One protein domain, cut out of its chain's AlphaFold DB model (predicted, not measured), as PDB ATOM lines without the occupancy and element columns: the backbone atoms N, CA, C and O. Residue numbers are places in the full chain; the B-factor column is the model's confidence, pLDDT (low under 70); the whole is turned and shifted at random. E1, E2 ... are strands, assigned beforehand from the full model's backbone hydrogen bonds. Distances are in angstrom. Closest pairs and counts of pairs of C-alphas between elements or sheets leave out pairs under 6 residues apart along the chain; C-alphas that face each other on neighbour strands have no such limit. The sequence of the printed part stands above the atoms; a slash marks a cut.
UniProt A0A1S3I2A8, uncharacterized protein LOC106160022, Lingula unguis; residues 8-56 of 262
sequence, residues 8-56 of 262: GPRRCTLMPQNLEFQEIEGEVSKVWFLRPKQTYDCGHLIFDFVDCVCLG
ATOM      1  N   GLY A   8     -35.198  30.406  28.555       91.88
ATOM      2  CA  GLY A   8     -35.915  29.406  29.337       91.88
ATOM      3  C   GLY A   8     -37.013  30.005  30.228       91.88
ATOM      4  O   GLY A   8     -37.195  31.228  30.290       91.88
ATOM      5  N   PRO A   9     -37.766  29.157  30.948       93.19
ATOM      6  CA  PRO A   9     -38.888  29.592  31.776       93.19
ATOM      7  C   PRO A   9     -38.467  30.224  33.111       93.19
ATOM      8  O   PRO A   9     -39.272  30.942  33.709       93.19
ATOM      9  N   ARG A  10     -37.246  29.972  33.610       92.69
ATOM     10  CA  ARG A  10     -36.817  30.472  34.925       92.69
ATOM     11  C   ARG A  10     -36.496  31.966  34.872       92.69
ATOM     12  O   ARG A  10     -35.818  32.451  33.965       92.69
ATOM     13  N   ARG A  11     -37.001  32.703  35.863       93.31
ATOM     14  CA  ARG A  11     -36.839  34.153  36.009       93.31
ATOM     15  C   ARG A  11     -36.568  34.515  37.452       93.31
ATOM     16  O   ARG A  11     -36.990  33.807  38.357       93.31
ATOM     17  N   CYS A  12     -35.895  35.636  37.620       88.50
ATOM     18  CA  CYS A  12     -35.474  36.141  38.905       88.50
ATOM     19  C   CYS A  12     -35.512  37.680  38.888       88.50
ATOM     20  O   CYS A  12     -35.192  38.297  37.869       88.50
ATOM     21  N   THR A  13     -35.845  38.293  40.025       89.75
ATOM     22  CA  THR A  13     -35.738  39.741  40.239       89.75
ATOM     23  C   THR A  13     -34.881  40.029  41.469       89.75
ATOM     24  O   THR A  13     -35.292  39.745  42.592       89.75
ATOM     25  N   LEU A  14     -33.706  40.632  41.271       75.38
ATOM     26  CA  LEU A  14     -32.840  41.061  42.367       75.38
ATOM     27  C   LEU A  14     -33.397  42.337  43.006       75.38
ATOM     28  O   LEU A  14     -33.441  43.402  42.382       75.38
ATOM     29  N   MET A  15     -33.803  42.222  44.267       74.31
ATOM     30  CA  MET A  15     -34.245  43.339  45.099       74.31
ATOM     31  C   MET A  15     -33.089  43.876  45.960       74.31
ATOM     32  O   MET A  15     -32.236  43.093  46.373       74.31
ATOM     33  N   PRO A  16     -33.074  45.181  46.301       68.94
ATOM     34  CA  PRO A  16     -34.053  46.223  45.956       68.94
ATOM     35  C   PRO A  16     -33.823  46.902  44.591       68.94
ATOM     36  O   PRO A  16     -34.584  47.790  44.220       68.94
ATOM     37  N   GLN A  17     -32.781  46.528  43.843       71.38
ATOM     38  CA  GLN A  17     -32.377  47.208  42.602       71.38
ATOM     39  C   GLN A  17     -33.327  46.955  41.415       71.38
ATOM     40  O   GLN A  17     -33.202  47.620  40.388       71.38
ATOM     41  N   ASN A  18     -34.275  46.022  41.554       82.38
ATOM     42  CA  ASN A  18     -35.251  45.627  40.538       82.38
ATOM     43  C   ASN A  18     -34.594  45.180  39.216       82.38
ATOM     44  O   ASN A  18     -35.043  45.542  38.126       82.38
ATOM     45  N   LEU A  19     -33.495  44.421  39.316       83.12
ATOM     46  CA  LEU A  19     -32.801  43.855  38.155       83.12
ATOM     47  C   LEU A  19     -33.431  42.508  37.803       83.12
ATOM     48  O   LEU A  19     -33.456  41.602  38.631       83.12
ATOM     49  N   GLU A  20     -33.945  42.377  36.583       92.62
ATOM     50  CA  GLU A  20     -34.671  41.182  36.149       92.62
ATOM     51  C   GLU A  20     -33.802  40.294  35.254       92.62
ATOM     52  O   GLU A  20     -33.403  40.697  34.159       92.62
ATOM     53  N   PHE A  21     -33.560  39.062  35.686       93.12
ATOM     54  CA  PHE A  21     -32.790  38.063  34.954       93.12
ATOM     55  C   PHE A  21     -33.704  36.941  34.450       93.12
ATOM     56  O   PHE A  21     -34.672  36.557  35.111       93.12
ATOM     57  N   GLN A  22     -33.396  36.401  33.274       95.44
ATOM     58  CA  GLN A  22     -34.068  35.243  32.694       95.44
ATOM     59  C   GLN A  22     -33.043  34.200  32.249       95.44
ATOM     60  O   GLN A  22     -31.956  34.533  31.785       95.44
ATOM     61  N   GLU A  23     -33.396  32.932  32.396       93.88
ATOM     62  CA  GLU A  23     -32.598  31.805  31.926       93.88
ATOM     63  C   GLU A  23     -32.346  31.850  30.422       93.88
ATOM     64  O   GLU A  23     -33.232  32.209  29.646       93.88
ATOM     65  N   ILE A  24     -31.151  31.419  30.026       92.00
ATOM     66  CA  ILE A  24     -30.799  31.090  28.649       92.00
ATOM     67  C   ILE A  24     -30.839  29.561  28.532       92.00
ATOM     68  O   ILE A  24     -30.240  28.864  29.349       92.00
ATOM     69  N   GLU A  25     -31.571  29.018  27.560       88.62
ATOM     70  CA  GLU A  25     -31.736  27.566  27.420       88.62
ATOM     71  C   GLU A  25     -30.384  26.872  27.195       88.62
ATOM     72  O   GLU A  25     -29.634  27.220  26.286       88.62
ATOM     73  N   GLY A  26     -30.083  25.867  28.022       77.50
ATOM     74  CA  GLY A  26     -28.841  25.090  27.939       77.50
ATOM     75  C   GLY A  26     -27.616  25.742  28.590       77.50
ATOM     76  O   GLY A  26     -26.574  25.095  28.672       77.50
ATOM     77  N   GLU A  27     -27.736  26.967  29.104       81.31
ATOM     78  CA  GLU A  27     -26.665  27.692  29.789       81.31
ATOM     79  C   GLU A  27     -26.946  27.777  31.293       81.31
ATOM     80  O   GLU A  27     -28.054  28.084  31.730       81.31
ATOM     81  N   VAL A  28     -25.926  27.502  32.107       72.31
ATOM     82  CA  VAL A  28     -26.047  27.519  33.579       72.31
ATOM     83  C   VAL A  28     -25.252  28.643  34.231       72.31
ATOM     84  O   VAL A  28     -25.614  29.083  35.321       72.31
ATOM     85  N   SER A  29     -24.198  29.132  33.569       76.00
ATOM     86  CA  SER A  29     -23.354  30.223  34.069       76.00
ATOM     87  C   SER A  29     -23.648  31.575  33.432       76.00
ATOM     88  O   SER A  29     -23.057  32.580  33.812       76.00
ATOM     89  N   LYS A  30     -24.576  31.625  32.478       88.94
ATOM     90  CA  LYS A  30     -24.981  32.855  31.805       88.94
ATOM     91  C   LYS A  30     -26.481  33.011  31.889       88.94
ATOM     92  O   LYS A  30     -27.229  32.058  31.692       88.94
ATOM     93  N   VAL A  31     -26.911  34.236  32.148       91.19
ATOM     94  CA  VAL A  31     -28.325  34.596  32.174       91.19
ATOM     95  C   VAL A  31     -28.568  35.854  31.375       91.19
ATOM     96  O   VAL A  31     -27.697  36.702  31.193       91.19
ATOM     97  N   TRP A  32     -29.783  35.979  30.878       94.94
ATOM     98  CA  TRP A  32     -30.213  37.137  30.137       94.94
ATOM     99  C   TRP A  32     -30.677  38.229  31.092       94.94
ATOM    100  O   TRP A  32     -31.676  38.073  31.792       94.94
ATOM    101  N   PHE A  33     -29.983  39.363  31.102       91.94
ATOM    102  CA  PHE A  33     -30.425  40.526  31.851       91.94
ATOM    103  C   PHE A  33     -31.469  41.290  31.020       91.94
ATOM    104  O   PHE A  33     -31.140  41.958  30.033       91.94
ATOM    105  N   LEU A  34     -32.747  41.194  31.413       88.25
ATOM    106  CA  LEU A  34     -33.900  41.665  30.632       88.25
ATOM    107  C   LEU A  34     -33.846  43.167  30.330       88.25
ATOM    108  O   LEU A  34     -34.322  43.612  29.281       88.25
ATOM    109  N   ARG A  35     -33.234  43.951  31.225       84.50
ATOM    110  CA  ARG A  35     -32.971  45.384  31.045       84.50
ATOM    111  C   ARG A  35     -31.579  45.693  31.598       84.50
ATOM    112  O   ARG A  35     -31.463  45.875  32.800       84.50
ATOM    113  N   PRO A  36     -30.541  45.738  30.745       82.06
ATOM    114  CA  PRO A  36     -30.565  46.449  29.465       82.06
ATOM    115  C   PRO A  36     -30.586  45.580  28.190       82.06
ATOM    116  O   PRO A  36     -30.276  46.113  27.126       82.06
ATOM    117  N   LYS A  37     -30.994  44.300  28.242       88.94
ATOM    118  CA  LYS A  37     -30.938  43.340  27.112       88.94
ATOM    119  C   LYS A  37     -29.505  42.957  26.737       88.94
ATOM    120  O   LYS A  37     -29.017  43.282  25.648       88.94
ATOM    121  N   GLN A  38     -28.835  42.306  27.677       90.50
ATOM    122  CA  GLN A  38     -27.484  41.787  27.494       90.50
ATOM    123  C   GLN A  38     -27.310  40.472  28.244       90.50
ATOM    124  O   GLN A  38     -27.957  40.249  29.272       90.50
ATOM    125  N   THR A  39     -26.396  39.639  27.764       89.06
ATOM    126  CA  THR A  39     -25.935  38.480  28.518       89.06
ATOM    127  C   THR A  39     -25.144  38.939  29.744       89.06
ATOM    128  O   THR A  39     -24.229  39.760  29.653       89.06
ATOM    129  N   TYR A  40     -25.518  38.419  30.905       83.62
ATOM    130  CA  TYR A  40     -24.795  38.548  32.159       83.62
ATOM    131  C   TYR A  40     -24.088  37.222  32.442       83.62
ATOM    132  O   TYR A  40     -24.722  36.167  32.458       83.62
ATOM    133  N   ASP A  41     -22.771  37.281  32.612       83.81
ATOM    134  CA  ASP A  41     -21.904  36.113  32.750       83.81
ATOM    135  C   ASP A  41     -21.433  35.971  34.203       83.81
ATOM    136  O   ASP A  41     -20.770  36.859  34.740       83.81
ATOM    137  N   CYS A  42     -21.762  34.842  34.830       68.62
ATOM    138  CA  CYS A  42     -21.255  34.432  36.140       68.62
ATOM    139  C   CYS A  42     -19.867  33.767  36.061       68.62
ATOM    140  O   CYS A  42     -19.361  33.238  37.056       68.62
ATOM    141  N   GLY A  43     -19.250  33.737  34.879       72.25
ATOM    142  CA  GLY A  43     -18.003  33.049  34.594       72.25
ATOM    143  C   GLY A  43     -18.176  31.534  34.689       72.25
ATOM    144  O   GLY A  43     -18.725  30.894  33.795       72.25
ATOM    145  N   HIS A  44     -17.677  30.956  35.783       56.88
ATOM    146  CA  HIS A  44     -17.729  29.516  36.073       56.88
ATOM    147  C   HIS A  44     -18.761  29.147  37.156       56.88
ATOM    148  O   HIS A  44     -18.849  27.982  37.541       56.88
ATOM    149  N   LEU A  45     -19.504  30.126  37.682       57.12
ATOM    150  CA  LEU A  45     -20.519  29.939  38.725       57.12
ATOM    151  C   LEU A  45     -21.907  29.740  38.099       57.12
ATOM    152  O   LEU A  45     -22.131  30.164  36.970       57.12
ATOM    153  N   ILE A  46     -22.833  29.109  38.824       69.75
ATOM    154  CA  ILE A  46     -24.207  28.874  38.364       69.75
ATOM    155  C   ILE A  46     -25.083  30.048  38.806       69.75
ATOM    156  O   ILE A  46     -24.986  30.515  39.936       69.75
ATOM    157  N   PHE A  47     -25.962  30.544  37.944       77.12
ATOM    158  CA  PHE A  47     -26.927  31.556  38.370       77.12
ATOM    159  C   PHE A  47     -28.099  30.904  39.121       77.12
ATOM    160  O   PHE A  47     -28.798  30.050  38.567       77.12
ATOM    161  N   ASP A  48     -28.326  31.308  40.373       81.38
ATOM    162  CA  ASP A  48     -29.461  30.861  41.182       81.38
ATOM    163  C   ASP A  48     -30.680  31.760  40.937       81.38
ATOM    164  O   ASP A  48     -30.630  32.983  41.088       81.38
ATOM    165  N   PHE A  49     -31.794  31.144  40.542       85.25
ATOM    166  CA  PHE A  49     -33.033  31.848  40.203       85.25
ATOM    167  C   PHE A  49     -33.950  32.119  41.402       85.25
ATOM    168  O   PHE A  49     -34.915  32.864  41.256       85.25
ATOM    169  N   VAL A  50     -33.678  31.517  42.557       77.81
ATOM    170  CA  VAL A  50     -34.391  31.747  43.817       77.81
ATOM    171  C   VAL A  50     -33.778  32.942  44.541       77.81
ATOM    172  O   VAL A  50     -34.488  33.902  44.830       77.81
ATOM    173  N   ASP A  51     -32.462  32.912  44.761       73.44
ATOM    174  CA  ASP A  51     -31.734  33.960  45.493       73.44
ATOM    175  C   ASP A  51     -31.237  35.100  44.593       73.44
ATOM    176  O   ASP A  51     -30.759  36.127  45.075       73.44
ATOM    177  N   CYS A  52     -31.388  34.955  43.276       79.69
ATOM    178  CA  CYS A  52     -31.111  35.996  42.295       79.69
ATOM    179  C   CYS A  52     -29.656  36.450  42.176       79.69
ATOM    180  O   CYS A  52     -29.371  37.624  41.925       79.69
ATOM    181  N   VAL A  53     -28.722  35.516  42.321       76.94
ATOM    182  CA  VAL A  53     -27.285  35.796  42.365       76.94
ATOM    183  C   VAL A  53     -26.485  34.669  41.708       76.94
ATOM    184  O   VAL A  53     -26.956  33.541  41.579       76.94
ATOM    185  N   CYS A  54     -25.246  34.956  41.299       71.69
ATOM    186  CA  CYS A  54     -24.304  33.903  40.923       71.69
ATOM    187  C   CYS A  54     -23.899  33.129  42.182       71.69
ATOM    188  O   CYS A  54     -23.171  33.657  43.025       71.69
ATOM    189  N   LEU A  55     -24.348  31.884  42.301       59.75
ATOM    190  CA  LEU A  55     -23.946  30.969  43.357       59.75
ATOM    191  C   LEU A  55     -22.987  29.925  42.785       59.75
ATOM    192  O   LEU A  55     -23.138  29.421  41.673       59.75
ATOM    193  N   GLY A  56     -21.979  29.544  43.561       53.97
ATOM    194  CA  GLY A  56     -21.352  28.254  43.288       53.97
ATOM    195  C   GLY A  56     -22.422  27.162  43.388       53.97
ATOM    196  O   GLY A  56     -23.318  27.265  44.224       53.97
TER     197      GLY A  56
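This is residues 8 to 56 of the 262 residues of the protein "uncharacterized protein LOC106160022" of Lingula unguis (UniProt A0A1S3I2A8). A strongly twisted antiparallel meander, each strand beside the one before, E1 E2 E3 E4, has the small hairpin E5 and E6 over one face. The printed part has 49 residues and six named strands, class all strand. It is compact, radius of gyration of the C-alphas 9.6 A, spanning 25 by 20 by 18 A.

Find C-alpha 8 at (-35.915, 29.406, 29.337), where E1 begins, residues 8 to 14, 17.8 A long. Next come E2, 19 to 24, E3, 30 to 33, E4, 38 to 41, E5, 46 to 48, and E6, 53 to 55, ending at (-23.946, 30.969, 43.357).

Within hydrogen-bond range look for N 12 and O 21, 2.9 A, in hairpin E1 and E2, and N 48 and O 53, 2.9 A, in hairpin E5 and E6. The closest C-alphas of E3 and E5, 30 and 47, are 7.0 A apart.

The printed part has no cut, its links are tight, and pLDDT is under 70 at residues 16, 42, 44 to 46 and 55 to 56.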